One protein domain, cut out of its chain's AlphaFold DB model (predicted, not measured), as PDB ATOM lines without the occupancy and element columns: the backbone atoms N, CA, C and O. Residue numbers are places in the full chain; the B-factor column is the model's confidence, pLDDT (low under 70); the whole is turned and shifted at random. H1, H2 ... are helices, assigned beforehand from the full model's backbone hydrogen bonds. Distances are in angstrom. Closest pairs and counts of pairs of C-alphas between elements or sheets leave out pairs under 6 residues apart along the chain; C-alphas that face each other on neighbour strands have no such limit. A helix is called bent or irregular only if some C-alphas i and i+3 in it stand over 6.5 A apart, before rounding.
ATOM      1  N   GLY A 819     145.997 130.011 153.585       73.19
ATOM      2  CA  GLY A 819     146.392 131.183 152.804       73.19
ATOM      3  C   GLY A 819     147.841 131.131 152.306       73.19
ATOM      4  O   GLY A 819     148.081 131.389 151.133       73.19
ATOM      5  N   ALA A 820     148.805 130.723 153.142       74.00
ATOM      6  CA  ALA A 820     150.206 130.601 152.717       74.00
ATOM      7  C   ALA A 820     150.389 129.477 151.685       74.00
ATOM      8  O   ALA A 820     151.144 129.616 150.724       74.00
ATOM      9  N   PHE A 821     149.637 128.384 151.845       84.44
ATOM     10  CA  PHE A 821     149.587 127.307 150.860       84.44
ATOM     11  C   PHE A 821     149.014 127.797 149.520       84.44
ATOM     12  O   PHE A 821     149.601 127.523 148.477       84.44
ATOM     13  N   LEU A 822     147.916 128.564 149.532       85.06
ATOM     14  CA  LEU A 822     147.321 129.117 148.312       85.06
ATOM     15  C   LEU A 822     148.215 130.141 147.609       85.06
ATOM     16  O   LEU A 822     148.232 130.166 146.383       85.06
ATOM     17  N   VAL A 823     148.986 130.948 148.345       80.06
ATOM     18  CA  VAL A 823     149.971 131.862 147.738       80.06
ATOM     19  C   VAL A 823     150.991 131.076 146.917       80.06
ATOM     20  O   VAL A 823     151.213 131.394 145.753       80.06
ATOM     21  N   ILE A 824     151.526 129.986 147.471       79.38
ATOM     22  CA  ILE A 824     152.499 129.138 146.770       79.38
ATOM     23  C   ILE A 824     151.849 128.392 145.596       79.38
ATOM     24  O   ILE A 824     152.452 128.288 144.530       79.38
ATOM     25  N   MET A 825     150.605 127.922 145.752       86.19
ATOM     26  CA  MET A 825     149.840 127.330 144.647       86.19
ATOM     27  C   MET A 825     149.655 128.325 143.495       86.19
ATOM     28  O   MET A 825     149.803 127.937 142.342       86.19
ATOM     29  N   ARG A 826     149.367 129.601 143.783       87.31
ATOM     30  CA  ARG A 826     149.201 130.648 142.762       87.31
ATOM     31  C   ARG A 826     150.524 131.017 142.096       87.31
ATOM     32  O   ARG A 826     150.566 131.112 140.877       87.31
ATOM     33  N   GLU A 827     151.602 131.164 142.870       79.44
ATOM     34  CA  GLU A 827     152.951 131.416 142.333       79.44
ATOM     35  C   GLU A 827     153.387 130.334 141.341       79.44
ATOM     36  O   GLU A 827     154.018 130.631 140.330       79.44
ATOM     37  N   LEU A 828     153.024 129.083 141.617       83.31
ATOM     38  CA  LEU A 828     153.367 127.927 140.791       83.31
ATOM     39  C   LEU A 828     152.225 127.503 139.856       83.31
ATOM     40  O   LEU A 828     152.189 126.360 139.414       83.31
ATOM     41  N   SER A 829     151.284 128.407 139.556       81.81
ATOM     42  CA  SER A 829     150.193 128.187 138.586       81.81
ATOM     43  C   SER A 829     149.422 126.870 138.789       81.81
ATOM     44  O   SER A 829     149.040 126.191 137.841       81.81
ATOM     45  N   PHE A 830     149.202 126.498 140.049       84.38
ATOM     46  CA  PHE A 830     148.538 125.272 140.492       84.38
ATOM     47  C   PHE A 830     149.226 123.950 140.093       84.38
ATOM     48  O   PHE A 830     148.603 122.883 140.145       84.38
ATOM     49  N   GLU A 831     150.525 123.979 139.782       84.75
ATOM     50  CA  GLU A 831     151.329 122.784 139.519       84.75
ATOM     51  C   GLU A 831     151.633 122.014 140.818       84.75
ATOM     52  O   GLU A 831     152.442 122.422 141.653       84.75
ATOM     53  N   ILE A 832     150.976 120.862 140.995       81.81
ATOM     54  CA  ILE A 832     151.057 120.064 142.231       81.81
ATOM     55  C   ILE A 832     152.495 119.603 142.512       81.81
ATOM     56  O   ILE A 832     152.903 119.584 143.672       81.81
ATOM     57  N   ASP A 833     153.251 119.241 141.474       75.38
ATOM     58  CA  ASP A 833     154.605 118.698 141.615       75.38
ATOM     59  C   ASP A 833     155.605 119.787 142.040       75.38
ATOM     60  O   ASP A 833     156.366 119.581 142.987       75.38
ATOM     61  N   GLY A 834     155.510 120.989 141.460       75.94
ATOM     62  CA  GLY A 834     156.316 122.138 141.882       75.94
ATOM     63  C   GLY A 834     156.014 122.585 143.317       75.94
ATOM     64  O   GLY A 834     156.921 122.914 144.082       75.94
ATOM     65  N   VAL A 835     154.741 122.556 143.728       78.19
ATOM     66  CA  VAL A 835     154.342 122.929 145.098       78.19
ATOM     67  C   VAL A 835     154.774 121.868 146.114       78.19
ATOM     68  O   VAL A 835     155.201 122.211 147.218       78.19
ATOM     69  N   ALA A 836     154.689 120.586 145.748       77.31
ATOM     70  CA  ALA A 836     155.174 119.465 146.550       77.31
ATOM     71  C   ALA A 836     156.675 119.588 146.827       77.31
ATOM     72  O   ALA A 836     157.094 119.482 147.981       77.31
ATOM     73  N   GLU A 837     157.462 119.907 145.803       73.12
ATOM     74  CA  GLU A 837     158.900 120.122 145.938       73.12
ATOM     75  C   GLU A 837     159.215 121.343 146.815       73.12
ATOM     76  O   GLU A 837     159.999 121.246 147.759       73.12
ATOM     77  N   ARG A 838     158.540 122.476 146.577       71.25
ATOM     78  CA  ARG A 838     158.792 123.724 147.314       71.25
ATOM     79  C   ARG A 838     158.421 123.649 148.794       71.25
ATOM     80  O   ARG A 838     159.050 124.311 149.614       71.25
ATOM     81  N   LEU A 839     157.398 122.869 149.137       76.12
ATOM     82  CA  LEU A 839     156.954 122.675 150.518       76.12
ATOM     83  C   LEU A 839     157.555 121.432 151.187       76.12
ATOM     84  O   LEU A 839     157.283 121.200 152.364       76.12
ATOM     85  N   GLY A 840     158.327 120.616 150.461       74.38
ATOM     86  CA  GLY A 840     158.829 119.332 150.959       74.38
ATOM     87  C   GLY A 840     157.714 118.337 151.309       74.38
ATOM     88  O   GLY A 840     157.869 117.518 152.213       74.38
ATOM     89  N   LEU A 841     156.563 118.423 150.636       78.12
ATOM     90  CA  LEU A 841     155.397 117.569 150.869       78.12
ATOM     91  C   LEU A 841     155.245 116.539 149.750       78.12
ATOM     92  O   LEU A 841     155.640 116.772 148.615       78.12
ATOM     93  N   SER A 842     154.604 115.402 150.035       80.50
ATOM     94  CA  SER A 842     154.274 114.454 148.964       80.50
ATOM     95  C   SER A 842     153.223 115.051 148.019       80.50
ATOM     96  O   SER A 842     152.293 115.733 148.465       80.50
ATOM     97  N   ARG A 843     153.305 114.725 146.723       85.00
ATOM     98  CA  ARG A 843     152.301 115.097 145.708       85.00
ATOM     99  C   ARG A 843     150.869 114.789 146.163       85.00
ATOM    100  O   ARG A 843     149.968 115.610 146.011       85.00
ATOM    101  N   GLY A 844     150.664 113.621 146.780       77.38
ATOM    102  CA  GLY A 844     149.368 113.209 147.327       77.38
ATOM    103  C   GLY A 844     148.890 114.095 148.482       77.38
ATOM    104  O   GLY A 844     147.703 114.397 148.569       77.38
ATOM    105  N   THR A 845     149.803 114.569 149.333       80.81
ATOM    106  CA  THR A 845     149.496 115.490 150.438       80.81
ATOM    107  C   THR A 845     149.079 116.866 149.921       80.81
ATOM    108  O   THR A 845     148.087 117.414 150.400       80.81
ATOM    109  N   VAL A 846     149.785 117.402 148.919       84.75
ATOM    110  CA  VAL A 846     149.441 118.681 148.270       84.75
ATOM    111  C   VAL A 846     148.089 118.583 147.565       84.75
ATOM    112  O   VAL A 846     147.217 119.420 147.800       84.75
ATOM    113  N   ALA A 847     147.862 117.519 146.786       85.62
ATOM    114  CA  ALA A 847     146.598 117.282 146.090       85.62
ATOM    115  C   ALA A 847     145.407 117.137 147.057       85.62
ATOM    116  O   ALA A 847     144.362 117.758 146.857       85.62
ATOM    117  N   SER A 848     145.560 116.361 148.137       84.00
ATOM    118  CA  SER A 848     144.530 116.225 149.174       84.00
ATOM    119  C   SER A 848     144.259 117.548 149.892       84.00
ATOM    120  O   SER A 848     143.103 117.872 150.159       84.00
ATOM    121  N   ARG A 849     145.298 118.337 150.194       88.50
ATOM    122  CA  ARG A 849     145.141 119.634 150.863       88.50
ATOM    123  C   ARG A 849     144.424 120.647 149.970       88.50
ATOM    124  O   ARG A 849     143.476 121.266 150.441       88.50
ATOM    125  N   LEU A 850     144.804 120.746 148.692       91.00
ATOM    126  CA  LEU A 850     144.117 121.578 147.700       91.00
ATOM    127  C   LEU A 850     142.643 121.188 147.573       91.00
ATOM    128  O   LEU A 850     141.767 122.043 147.642       91.00
ATOM    129  N   LYS A 851     142.357 119.886 147.461       91.25
ATOM    130  CA  LYS A 851     140.985 119.375 147.377       91.25
ATOM    131  C   LYS A 851     140.135 119.770 148.591       91.25
ATOM    132  O   LYS A 851     138.976 120.137 148.425       91.25
ATOM    133  N   GLY A 852     140.709 119.731 149.794       88.69
ATOM    134  CA  GLY A 852     140.046 120.187 151.021       88.69
ATOM    135  C   GLY A 852     139.725 121.681 151.017       88.69
ATOM    136  O   GLY A 852     138.608 122.060 151.359       88.69
ATOM    137  N   ILE A 853     140.665 122.505 150.549       90.62
ATOM    138  CA  ILE A 853     140.479 123.955 150.405       90.62
ATOM    139  C   ILE A 853     139.387 124.264 149.372       90.62
ATOM    140  O   ILE A 853     138.522 125.096 149.635       90.62
ATOM    141  N   CYS A 854     139.347 123.543 148.246       92.31
ATOM    142  CA  CYS A 854     138.275 123.693 147.259       92.31
ATOM    143  C   CYS A 854     136.892 123.378 147.856       92.31
ATOM    144  O   CYS A 854     135.935 124.100 147.590       92.31
ATOM    145  N   PHE A 855     136.767 122.337 148.690       92.00
ATOM    146  CA  PHE A 855     135.502 122.043 149.377       92.00
ATOM    147  C   PHE A 855     135.114 123.122 150.385       92.00
ATOM    148  O   PHE A 855     133.937 123.457 150.498       92.00
ATOM    149  N   GLN A 856     136.085 123.686 151.097       90.62
ATOM    150  CA  GLN A 856     135.835 124.784 152.022       90.62
ATOM    151  C   GLN A 856     135.349 126.041 151.285       90.62
ATOM    152  O   GLN A 856     134.315 126.588 151.665       90.62
ATOM    153  N   ALA A 857     136.010 126.427 150.191       90.19
ATOM    154  CA  ALA A 857     135.604 127.555 149.349       90.19
ATOM    155  C   ALA A 857     134.203 127.349 148.743       90.19
ATOM    156  O   ALA A 857     133.382 128.266 148.729       90.19
ATOM    157  N   LEU A 858     133.876 126.123 148.315       91.06
ATOM    158  CA  LEU A 858     132.534 125.778 147.836       91.06
ATOM    159  C   LEU A 858     131.462 125.955 148.917       91.06
ATOM    160  O   LEU A 858     130.366 126.401 148.599       91.06
ATOM    161  N   VAL A 859     131.751 125.653 150.185       90.50
ATOM    162  CA  VAL A 859     130.807 125.922 151.284       90.50
ATOM    163  C   VAL A 859     130.655 127.423 151.523       90.50
ATOM    164  O   VAL A 859     129.532 127.898 151.666       90.50
ATOM    165  N   SER A 860     131.756 128.179 151.516       86.88
ATOM    166  CA  SER A 860     131.745 129.632 151.742       86.88
ATOM    167  C   SER A 860     131.022 130.423 150.645       86.88
ATOM    168  O   SER A 860     130.485 131.492 150.923       86.88
ATOM    169  N   HIS A 861     130.959 129.886 149.423       89.94
ATOM    170  CA  HIS A 861     130.297 130.509 148.272       89.94
ATOM    171  C   HIS A 861     129.001 129.810 147.841       89.94
ATOM    172  O   HIS A 861     128.552 129.966 146.703       89.94
ATOM    173  N   ASP A 862     128.358 129.064 148.737       84.69
ATOM    174  CA  ASP A 862     127.055 128.445 148.481       84.69
ATOM    175  C   ASP A 862     127.019 127.483 147.274       84.69
ATOM    176  O   ASP A 862     126.049 127.436 146.518       84.69
ATOM    177  N   ALA A 863     128.084 126.704 147.089       83.19
ATOM    178  CA  ALA A 863     128.310 125.788 145.967       83.19
ATOM    179  C   ALA A 863     128.332 126.463 144.578       83.19
ATOM    180  O   ALA A 863     128.201 125.792 143.551       83.19
ATOM    181  N   ARG A 864     128.548 127.786 144.514       87.81
ATOM    182  CA  ARG A 864     128.812 128.501 143.258       87.81
ATOM    183  C   ARG A 864     130.256 128.268 142.822       87.81
ATOM    184  O   ARG A 864     131.186 128.854 143.366       87.81
ATOM    185  N   ILE A 865     130.428 127.406 141.821       88.81
ATOM    186  CA  ILE A 865     131.741 126.937 141.344       88.81
ATOM    187  C   ILE A 865     132.631 128.096 140.877       88.81
ATOM    188  O   ILE A 865     133.794 128.147 141.262       88.81
ATOM    189  N   ALA A 866     132.092 129.034 140.093       85.44
ATOM    190  CA  ALA A 866     132.863 130.162 139.564       85.44
ATOM    191  C   ALA A 866     133.382 131.093 140.675       85.44
ATOM    192  O   ALA A 866     134.529 131.532 140.626       85.44
ATOM    193  N   ASP A 867     132.564 131.346 141.703       85.94
ATOM    194  CA  ASP A 867     132.936 132.204 142.832       85.94
ATOM    195  C   ASP A 867     133.956 131.503 143.747       85.94
ATOM    196  O   ASP A 867     134.957 132.104 144.132       85.94
ATOM    197  N   ALA A 868     133.769 130.204 144.015       88.56
ATOM    198  CA  ALA A 868     134.721 129.397 144.782       88.56
ATOM    199  C   ALA A 868     136.072 129.233 144.062       88.56
ATOM    200  O   ALA A 868     137.126 129.257 144.694       88.56
ATOM    201  N   ALA A 869     136.062 129.082 142.737       88.38
ATOM    202  CA  ALA A 869     137.281 129.014 141.940       88.38
ATOM    203  C   ALA A 869     138.028 130.351 141.922       88.38
ATOM    204  O   ALA A 869     139.254 130.355 142.036       88.38
ATOM    205  N   ALA A 870     137.303 131.471 141.847       87.06
ATOM    206  CA  ALA A 870     137.891 132.802 141.939       87.06
ATOM    207  C   ALA A 870     138.526 133.063 143.317       87.06
ATOM    208  O   ALA A 870     139.601 133.659 143.378       87.06
ATOM    209  N   ASP A 871     137.922 132.572 144.403       86.50
ATOM    210  CA  ASP A 871     138.500 132.648 145.752       86.50
ATOM    211  C   ASP A 871     139.787 131.811 145.874       86.50
ATOM    212  O   ASP A 871     140.819 132.292 146.344       86.50
ATOM    213  N   VAL A 872     139.799 130.587 145.338       87.62
ATOM    214  CA  VAL A 872     140.989 129.718 145.345       87.62
ATOM    215  C   VAL A 872     142.115 130.293 144.472       87.62
ATOM    216  O   VAL A 872     143.251 130.432 144.941       87.62
ATOM    217  N   ALA A 873     141.820 130.701 143.236       85.69
ATOM    218  CA  ALA A 873     142.794 131.245 142.283       85.69
ATOM    219  C   ALA A 873     143.224 132.690 142.582       85.69
ATOM    220  O   ALA A 873     144.289 133.121 142.146       85.69
ATOM    221  N   GLY A 874     142.415 133.455 143.319       81.19
ATOM    222  CA  GLY A 874     142.593 134.899 143.508       81.19
ATOM    223  C   GLY A 874     142.259 135.737 142.265       81.19
ATOM    224  O   GLY A 874     142.289 136.964 142.330       81.19
ATOM    225  N   THR A 875     141.943 135.094 141.138       80.06
ATOM    226  CA  THR A 875     141.542 135.686 139.854       80.06
ATOM    227  C   THR A 875     140.563 134.739 139.144       80.06
ATOM    228  O   THR A 875     140.364 133.607 139.583       80.06
ATOM    229  N   LYS A 876     139.916 135.171 138.054       79.69
ATOM    230  CA  LYS A 876     139.076 134.273 137.244       79.69
ATOM    231  C   LYS A 876     139.960 133.402 136.346       79.69
ATOM    232  O   LYS A 876     140.360 133.852 135.277       79.69
ATOM    233  N   ASP A 877     140.234 132.175 136.783       82.56
ATOM    234  CA  ASP A 877     141.015 131.185 136.035       82.56
ATOM    235  C   ASP A 877     140.133 129.992 135.591       82.56
ATOM    236  O   ASP A 877     139.651 129.236 136.445       82.56
ATOM    237  N   PRO A 878     139.934 129.784 134.271       80.06
ATOM    238  CA  PRO A 878     139.148 128.670 133.737       80.06
ATOM    239  C   PRO A 878     139.670 127.276 134.121       80.06
ATOM    240  O   PRO A 878     138.880 126.338 134.241       80.06
ATOM    241  N   LEU A 879     140.983 127.113 134.315       79.94
ATOM    242  CA  LEU A 879     141.592 125.824 134.663       79.94
ATOM    243  C   LEU A 879     141.305 125.454 136.118       79.94
ATOM    244  O   LEU A 879     140.949 124.311 136.417       79.94
ATOM    245  N   VAL A 880     141.400 126.431 137.023       86.25
ATOM    246  CA  VAL A 880     141.046 126.238 138.435       86.25
ATOM    247  C   VAL A 880     139.544 126.007 138.573       86.25
ATOM    248  O   VAL A 880     139.134 125.122 139.324       86.25
ATOM    249  N   GLU A 881     138.717 126.710 137.793       89.50
ATOM    250  CA  GLU A 881     137.273 126.468 137.752       89.50
ATOM    251  C   GLU A 881     136.939 125.037 137.310       89.50
ATOM    252  O   GLU A 881     136.143 124.359 137.966       89.50
ATOM    253  N   ALA A 882     137.591 124.538 136.254       86.31
ATOM    254  CA  ALA A 882     137.436 123.156 135.809       86.31
ATOM    255  C   ALA A 882     137.836 122.155 136.907       86.31
ATOM    256  O   ALA A 882     137.151 121.149 137.103       86.31
ATOM    257  N   LYS A 883     138.891 122.447 137.678       86.56
ATOM    258  CA  LYS A 883     139.361 121.574 138.762       86.56
ATOM    259  C   LYS A 883     138.444 121.579 139.986       86.56
ATOM    260  O   LYS A 883     138.180 120.523 140.563       86.56
ATOM    261  N   VAL A 884     137.927 122.743 140.380       91.06
ATOM    262  CA  VAL A 884     136.936 122.866 141.464       91.06
ATOM    263  C   VAL A 884     135.644 122.142 141.081       91.06
ATOM    264  O   VAL A 884     135.097 121.400 141.899       91.06
ATOM    265  N   ARG A 885     135.208 122.284 139.823       91.06
ATOM    266  CA  ARG A 885     134.069 121.553 139.252       91.06
ATOM    267  C   ARG A 885     134.286 120.043 139.293       91.06
ATOM    268  O   ARG A 885     133.459 119.336 139.853       91.06
ATOM    269  N   GLU A 886     135.435 119.565 138.815       90.44
ATOM    270  CA  GLU A 886     135.815 118.149 138.866       90.44
ATOM    271  C   GLU A 886     135.752 117.594 140.300       90.44
ATOM    272  O   GLU A 886     135.256 116.491 140.526       90.44
ATOM    273  N   TYR A 887     136.237 118.336 141.300       91.94
ATOM    274  CA  TYR A 887     136.180 117.885 142.692       91.94
ATOM    275  C   TYR A 887     134.764 117.855 143.262       91.94
ATOM    276  O   TYR A 887     134.443 116.914 143.995       91.94
ATOM    277  N   TYR A 888     133.935 118.845 142.932       91.56
ATOM    278  CA  TYR A 888     132.540 118.899 143.359       91.56
ATOM    279  C   TYR A 888     131.709 117.779 142.722       91.56
ATOM    280  O   TYR A 888     131.043 117.034 143.442       91.56
ATOM    281  N   ASP A 889     131.812 117.596 141.406       89.50
ATOM    282  CA  ASP A 889     131.056 116.581 140.668       89.50
ATOM    283  C   ASP A 889     131.416 115.170 141.147       89.50
ATOM    284  O   ASP A 889     130.526 114.384 141.465       89.50
ATOM    285  N   ASN A 890     132.709 114.884 141.346       88.25
ATOM    286  CA  ASN A 890     133.165 113.605 141.899       88.25
ATOM    287  C   ASN A 890     132.640 113.336 143.322       88.25
ATOM    288  O   ASN A 890     132.409 112.181 143.691       88.25
ATOM    289  N   LEU A 891     132.498 114.376 144.153       88.88
ATOM    290  CA  LEU A 891     131.929 114.243 145.497       88.88
ATOM    291  C   LEU A 891     130.422 113.962 145.421       88.88
ATOM    292  O   LEU A 891     129.930 113.057 146.095       88.88
ATOM    293  N   MET A 892     129.703 114.706 144.584       88.31
ATOM    294  CA  MET A 892     128.257 114.576 144.422       88.31
ATOM    295  C   MET A 892     127.854 113.256 143.765       88.31
ATOM    296  O   MET A 892     126.895 112.623 144.203       88.31
ATOM    297  N   GLU A 893     128.598 112.801 142.760       85.25
ATOM    298  CA  GLU A 893     128.396 111.500 142.125       85.25
ATOM    299  C   GLU A 893     128.629 110.354 143.116       85.25
ATOM    300  O   GLU A 893     127.816 109.434 143.194       85.25
ATOM    301  N   ALA A 894     129.679 110.440 143.940       83.31
ATOM    302  CA  ALA A 894     129.927 109.463 144.995       83.31
ATOM    303  C   ALA A 894     128.815 109.451 146.057       83.31
ATOM    304  O   ALA A 894     128.450 108.385 146.544       83.31
ATOM    305  N   ALA A 895     128.262 110.614 146.408       85.44
ATOM    306  CA  ALA A 895     127.223 110.730 147.428       85.44
ATOM    307  C   ALA A 895     125.846 110.234 146.951       85.44
ATOM    308  O   ALA A 895     125.127 109.601 147.722       85.44
ATOM    309  N   ARG A 896     125.490 110.469 145.678       82.38
ATOM    310  CA  ARG A 896     124.202 110.065 145.070       82.38
ATOM    311  C   ARG A 896     123.986 108.552 144.994       82.38
ATOM    312  O   ARG A 896     122.860 108.114 144.794       82.38
ATOM    313  N   GLN A 897     125.042 107.758 145.152       82.25
ATOM    314  CA  GLN A 897     124.971 106.292 145.140       82.25
ATOM    315  C   GLN A 897     124.334 105.710 146.415       82.25
ATOM    316  O   GLN A 897     124.105 104.503 146.482       82.25
ATOM    317  N   PHE A 898     124.037 106.545 147.417       85.12
ATOM    318  CA  PHE A 898     123.531 106.113 148.717       85.12
ATOM    319  C   PHE A 898     122.130 106.675 149.016       85.12
ATOM    320  O   PHE A 898     121.815 107.796 148.623       85.12
ATOM    321  N   PRO A 899     121.280 105.921 149.741       75.50
ATOM    322  CA  PRO A 899     119.862 106.249 149.911       75.50
ATOM    323  C   PRO A 899     119.574 107.361 150.932       75.50
ATOM    324  O   PRO A 899     118.464 107.884 150.956       75.50
ATOM    325  N   SER A 900     120.531 107.730 151.791       82.44
ATOM    326  CA  SER A 900     120.360 108.807 152.774       82.44
ATOM    327  C   SER A 900     121.649 109.600 152.984       82.44
ATOM    328  O   SER A 900     122.754 109.079 152.810       82.44
ATOM    329  N   ALA A 901     121.499 110.861 153.404       82.50
ATOM    330  CA  ALA A 901     122.627 111.759 153.641       82.50
ATOM    331  C   ALA A 901     123.597 111.211 154.703       82.50
ATOM    332  O   ALA A 901     124.807 111.314 154.526       82.50
ATOM    333  N   ASP A 902     123.097 110.576 155.769       81.88
ATOM    334  CA  ASP A 902     123.951 110.037 156.836       81.88
ATOM    335  C   ASP A 902     124.824 108.867 156.353       81.88
ATOM    336  O   ASP A 902     126.002 108.780 156.709       81.88
ATOM    337  N   VAL A 903     124.287 108.006 155.480       82.44
ATOM    338  CA  VAL A 903     125.049 106.901 154.872       82.44
ATOM    339  C   VAL A 903     126.064 107.441 153.858       82.44
ATOM    340  O   VAL A 903     127.222 107.017 153.863       82.44
ATOM    341  N   ALA A 904     125.672 108.429 153.046       84.88
ATOM    342  CA  ALA A 904     126.559 109.070 152.076       84.88
ATOM    343  C   ALA A 904     127.757 109.770 152.741       84.88
ATOM    344  O   ALA A 904     128.885 109.660 152.254       84.88
ATOM    345  N   VAL A 905     127.538 110.454 153.872       85.75
ATOM    346  CA  VAL A 905     128.600 111.119 154.647       85.75
ATOM    347  C   VAL A 905     129.593 110.096 155.203       85.75
ATOM    348  O   VAL A 905     130.805 110.293 155.074       85.75
ATOM    349  N   LEU A 906     129.112 108.984 155.769       82.50
ATOM    350  CA  LEU A 906     129.976 107.946 156.337       82.50
ATOM    351  C   LEU A 906     130.856 107.273 155.268       82.50
ATOM    352  O   LEU A 906     132.060 107.101 155.476       82.50
ATOM    353  N   GLU A 907     130.286 106.935 154.109       80.94
ATOM    354  CA  GLU A 907     131.019 106.265 153.026       80.94
ATOM    355  C   GLU A 907     131.958 107.214 152.266       80.94
ATOM    356  O   GLU A 907     133.102 106.857 151.966       80.94
ATOM    357  N   CYS A 908     131.566 108.474 152.049       80.44
ATOM    358  CA  CYS A 908     132.484 109.474 151.496       80.44
ATOM    359  C   CYS A 908     133.654 109.754 152.451       80.44
ATOM    360  O   CYS A 908     134.786 109.944 151.997       80.44
ATOM    361  N   ARG A 909     133.437 109.684 153.774       80.88
ATOM    362  CA  ARG A 909     134.514 109.795 154.769       80.88
ATOM    363  C   ARG A 909     135.538 108.663 154.656       80.88
ATOM    364  O   ARG A 909     136.733 108.913 154.799       80.88
ATOM    365  N   ARG A 910     135.098 107.442 154.333       78.19
ATOM    366  CA  ARG A 910     135.988 106.301 154.043       78.19
ATOM    367  C   ARG A 910     136.730 106.470 152.714       78.19
ATOM    368  O   ARG A 910     137.933 106.214 152.647       78.19
ATOM    369  N   ARG A 911     136.042 106.937 151.667       78.12
ATOM    370  CA  ARG A 911     136.613 107.129 150.321       78.12
ATOM    371  C   ARG A 911     137.678 108.228 150.281       78.12
ATOM    372  O   ARG A 911     138.696 108.067 149.610       78.12
ATOM    373  N   PHE A 912     137.498 109.304 151.043       80.69
ATOM    374  CA  PHE A 912     138.464 110.402 151.166       80.69
ATOM    375  C   PHE A 912     139.364 110.276 152.405       80.69
ATOM    376  O   PHE A 912     139.740 111.282 152.994       80.69
ATOM    377  N   LYS A 913     139.768 109.055 152.790       75.56
ATOM    378  CA  LYS A 913     140.612 108.789 153.979       75.56
ATOM    379  C   LYS A 913     141.929 109.583 154.055       75.56
ATOM    380  O   LYS A 913     142.462 109.762 155.142       75.56
ATOM    381  N   ASN A 914     142.438 110.055 152.915       73.25
ATOM    382  CA  ASN A 914     143.675 110.840 152.816       73.25
ATOM    383  C   ASN A 914     143.435 112.365 152.897       73.25
ATOM    384  O   ASN A 914     144.383 113.135 152.737       73.25
ATOM    385  N   LEU A 915     142.187 112.810 153.091       82.50
ATOM    386  CA  LEU A 915     141.829 114.215 153.282       82.50
ATOM    387  C   LEU A 915     142.055 114.619 154.753       82.50
ATOM    388  O   LEU A 915     141.582 113.911 155.647       82.50
ATOM    389  N   PRO A 916     142.740 115.743 155.042       81.50
ATOM    390  CA  PRO A 916     142.944 116.195 156.419       81.50
ATOM    391  C   PRO A 916     141.626 116.378 157.178       81.50
ATOM    392  O   PRO A 916     140.663 116.921 156.633       81.50
ATOM    393  N   GLN A 917     141.597 115.974 158.457       78.38
ATOM    394  CA  GLN A 917     140.339 115.875 159.208       78.38
ATOM    395  C   GLN A 917     139.547 117.190 159.282       78.38
ATOM    396  O   GLN A 917     138.317 117.167 159.272       78.38
ATOM    397  N   ARG A 918     140.251 118.328 159.286       82.38
ATOM    398  CA  ARG A 918     139.663 119.672 159.358       82.38
ATOM    399  C   ARG A 918     138.738 120.038 158.192       82.38
ATOM    400  O   ARG A 918     137.914 120.924 158.361       82.38
ATOM    401  N   TYR A 919     138.838 119.362 157.042       86.50
ATOM    402  CA  TYR A 919     137.998 119.647 155.869       86.50
ATOM    403  C   TYR A 919     136.751 118.757 155.771       86.50
ATOM    404  O   TYR A 919     135.888 119.003 154.927       86.50
ATOM    405  N   PHE A 920     136.612 117.732 156.623       86.94
ATOM    406  CA  PHE A 920     135.414 116.884 156.613       86.94
ATOM    407  C   PHE A 920     134.108 117.617 156.945       86.94
ATOM    408  O   PHE A 920     133.112 117.269 156.313       86.94
ATOM    409  N   PRO A 921     134.067 118.636 157.828       88.12
ATOM    410  CA  PRO A 921     132.854 119.430 158.021       88.12
ATOM    411  C   PRO A 921     132.345 120.076 156.723       88.12
ATOM    412  O   PRO A 921     131.141 120.111 156.484       88.12
ATOM    413  N   SER A 922     133.248 120.526 155.843       89.69
ATOM    414  CA  SER A 922     132.876 121.090 154.538       89.69
ATOM    415  C   SER A 922     132.321 120.024 153.592       89.69
ATOM    416  O   SER A 922     131.322 120.251 152.917       89.69
ATOM    417  N   VAL A 923     132.928 118.834 153.588       88.00
ATOM    418  CA  VAL A 923     132.451 117.676 152.815       88.00
ATOM    419  C   VAL A 923     131.056 117.236 153.277       88.00
ATOM    420  O   VAL A 923     130.179 117.008 152.446       88.00
ATOM    421  N   GLU A 924     130.825 117.162 154.590       90.12
ATOM    422  CA  GLU A 924     129.519 116.827 155.164       90.12
ATOM    423  C   GLU A 924     128.450 117.864 154.796       90.12
ATOM    424  O   GLU A 924     127.351 117.489 154.384       90.12
ATOM    425  N   ASN A 925     128.776 119.157 154.884       89.44
ATOM    426  CA  ASN A 925     127.855 120.237 154.529       89.44
ATOM    427  C   ASN A 925     127.426 120.160 153.051       89.44
ATOM    428  O   ASN A 925     126.228 120.182 152.760       89.44
ATOM    429  N   LEU A 926     128.383 119.975 152.132       89.44
ATOM    430  CA  LEU A 926     128.105 119.842 150.695       89.44
ATOM    431  C   LEU A 926     127.234 118.616 150.385       89.44
ATOM    432  O   LEU A 926     126.281 118.730 149.613       89.44
ATOM    433  N   ILE A 927     127.499 117.468 151.024       88.56
ATOM    434  CA  ILE A 927     126.682 116.259 150.846       88.56
ATOM    435  C   ILE A 927     125.257 116.490 151.355       88.56
ATOM    436  O   ILE A 927     124.300 116.270 150.612       88.56
ATOM    437  N   ARG A 928     125.087 116.968 152.596       86.94
ATOM    438  CA  ARG A 928     123.756 117.203 153.185       86.94
ATOM    439  C   ARG A 928     122.946 118.209 152.365       86.94
ATOM    440  O   ARG A 928     121.757 117.990 152.136       86.94
ATOM    441  N   ARG A 929     123.599 119.249 151.840       83.00
ATOM    442  CA  ARG A 929     122.985 120.212 150.918       83.00
ATOM    443  C   ARG A 929     122.541 119.551 149.614       83.00
ATOM    444  O   ARG A 929     121.412 119.759 149.178       83.00
ATOM    445  N   GLY A 930     123.380 118.708 149.022       79.75
ATOM    446  CA  GLY A 930     123.040 117.960 147.815       79.75
ATOM    447  C   GLY A 930     121.808 117.061 147.964       79.75
ATOM    448  O   GLY A 930     120.990 116.999 147.049       79.75
ATOM    449  N   PHE A 931     121.622 116.434 149.129       77.31
ATOM    450  CA  PHE A 931     120.407 115.672 149.446       77.31
ATOM    451  C   PHE A 931     119.187 116.575 149.705       77.31
ATOM    452  O   PHE A 931     118.084 116.206 149.317       77.31
ATOM    453  N   SER A 932     119.369 117.774 150.275       66.56
ATOM    454  CA  SER A 932     118.272 118.742 150.480       66.56
ATOM    455  C   SER A 932     117.742 119.379 149.187       66.56
ATOM    456  O   SER A 932     116.578 119.747 149.132       66.56
ATOM    457  N   VAL A 933     118.569 119.470 148.137       59.31
ATOM    458  CA  VAL A 933     118.178 119.957 146.794       59.31
ATOM    459  C   VAL A 933     117.569 118.833 145.933       59.31
ATOM    460  O   VAL A 933     116.975 119.099 144.894       59.31
ATOM    461  N   SER A 934     117.705 117.574 146.366       52.56
ATOM    462  CA  SER A 934     117.237 116.376 145.649       52.56
ATOM    463  C   SER A 934     115.979 115.738 146.265       52.56
ATOM    464  O   SER A 934     115.531 114.700 145.782       52.56
TER     465      SER A 934
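AT A GLANCE: This is residues 819 to 934 of the 936 residues of the protein "CHASE2 domain-containing protein" of Nitrospirae bacterium (UniProt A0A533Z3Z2). The longest helix, H5, crosses H3 nearly at right angles as an X, residues 884 to 888 of H5 meeting residues 851 to 855 of H3, and H4 packs on both, on residues 853 to 860 of H3 and residues 880 to 885 of H5. The helical hairpin H6 and H7 packs on the last part of H5, with H7 also on the second half of H3, while H2 sits at the first residues of H3 at the far end, with H1 next to it. The printed part has 116 residues with seven named helices, H1 to H7 in chain order, and no named strand; the class is all helix. It is compact, with a radius of gyration of the C-alphas of 14.1 A, and elongated, spanning 42 by 28 by 19 A.

IN THESE COORDINATES: H5, residues 878 to 896, measures 26.4 A from C-alpha 878 at (139.148, 128.670, 133.737) to C-alpha 896 at (124.202, 110.065, 145.070). H3, residues 843 to 860, is 25.9 A long. H7, residues 917 to 932, is 23.9 A long and ends at C-alpha 932 at (118.272, 118.742, 150.480); it is irregular, but only just, with C-alphas 918 and 921 6.9 A apart. H6 is residues 901 to 911, 15.1 A long. The shorter helices are H4, residues 865 to 873, H2, residues 832 to 839, and H1, residues 819 to 827, which begins at C-alpha 819 at (146.392, 131.183, 152.804).

HOW THE PARTS SIT: H3 and H5 are the hubs, touching four helices each. They touch about perpendicular at 83 degrees, by residues 851 to 855 of H3 and 884 to 888 of H5; their closest C-alphas, of Cys 854 and Val 884, are 6.0 A apart. H4 touches H5 at a steep tilt of 55 degrees, opposite ways, with the closest C-alphas, of Ala 869 and Glu 881, 4.9 A apart. H4 also touches H3, with the C-alphas of Ala 857 and Ala 868 closest at 5.0 A. H7 touches H3 the same way at a steep tilt of 48 degrees, closest at the C-alphas of Gly 852 and Tyr 919, 5.3 A. H6 and H7 form a hairpin at 39 degrees, and H6 touches H5, with the C-alphas of Ala 895 and Ala 904 closest at 5.0 A. H2 touches H3 about perpendicular at 79 degrees, the C-alphas of Ala 836 and Arg 843 being closest at 5.3 A. H1 only just touches H2 and H4, with 3 pairs of C-alphas within 8 A each; H1 and H5 are apart. In H1 to H6 every O i to N i+4 pair is within hydrogen-bond range; in H7, 10 of 12 are.

THE WHOLE: The two C-alphas farthest apart, of Arg 838 and Pro 899, are 42.8 A apart. The printed part has no cut, and its six links between helices are tight. The mean pLDDT of the printed part is 83.4, and residues 932 to 934 are under 70.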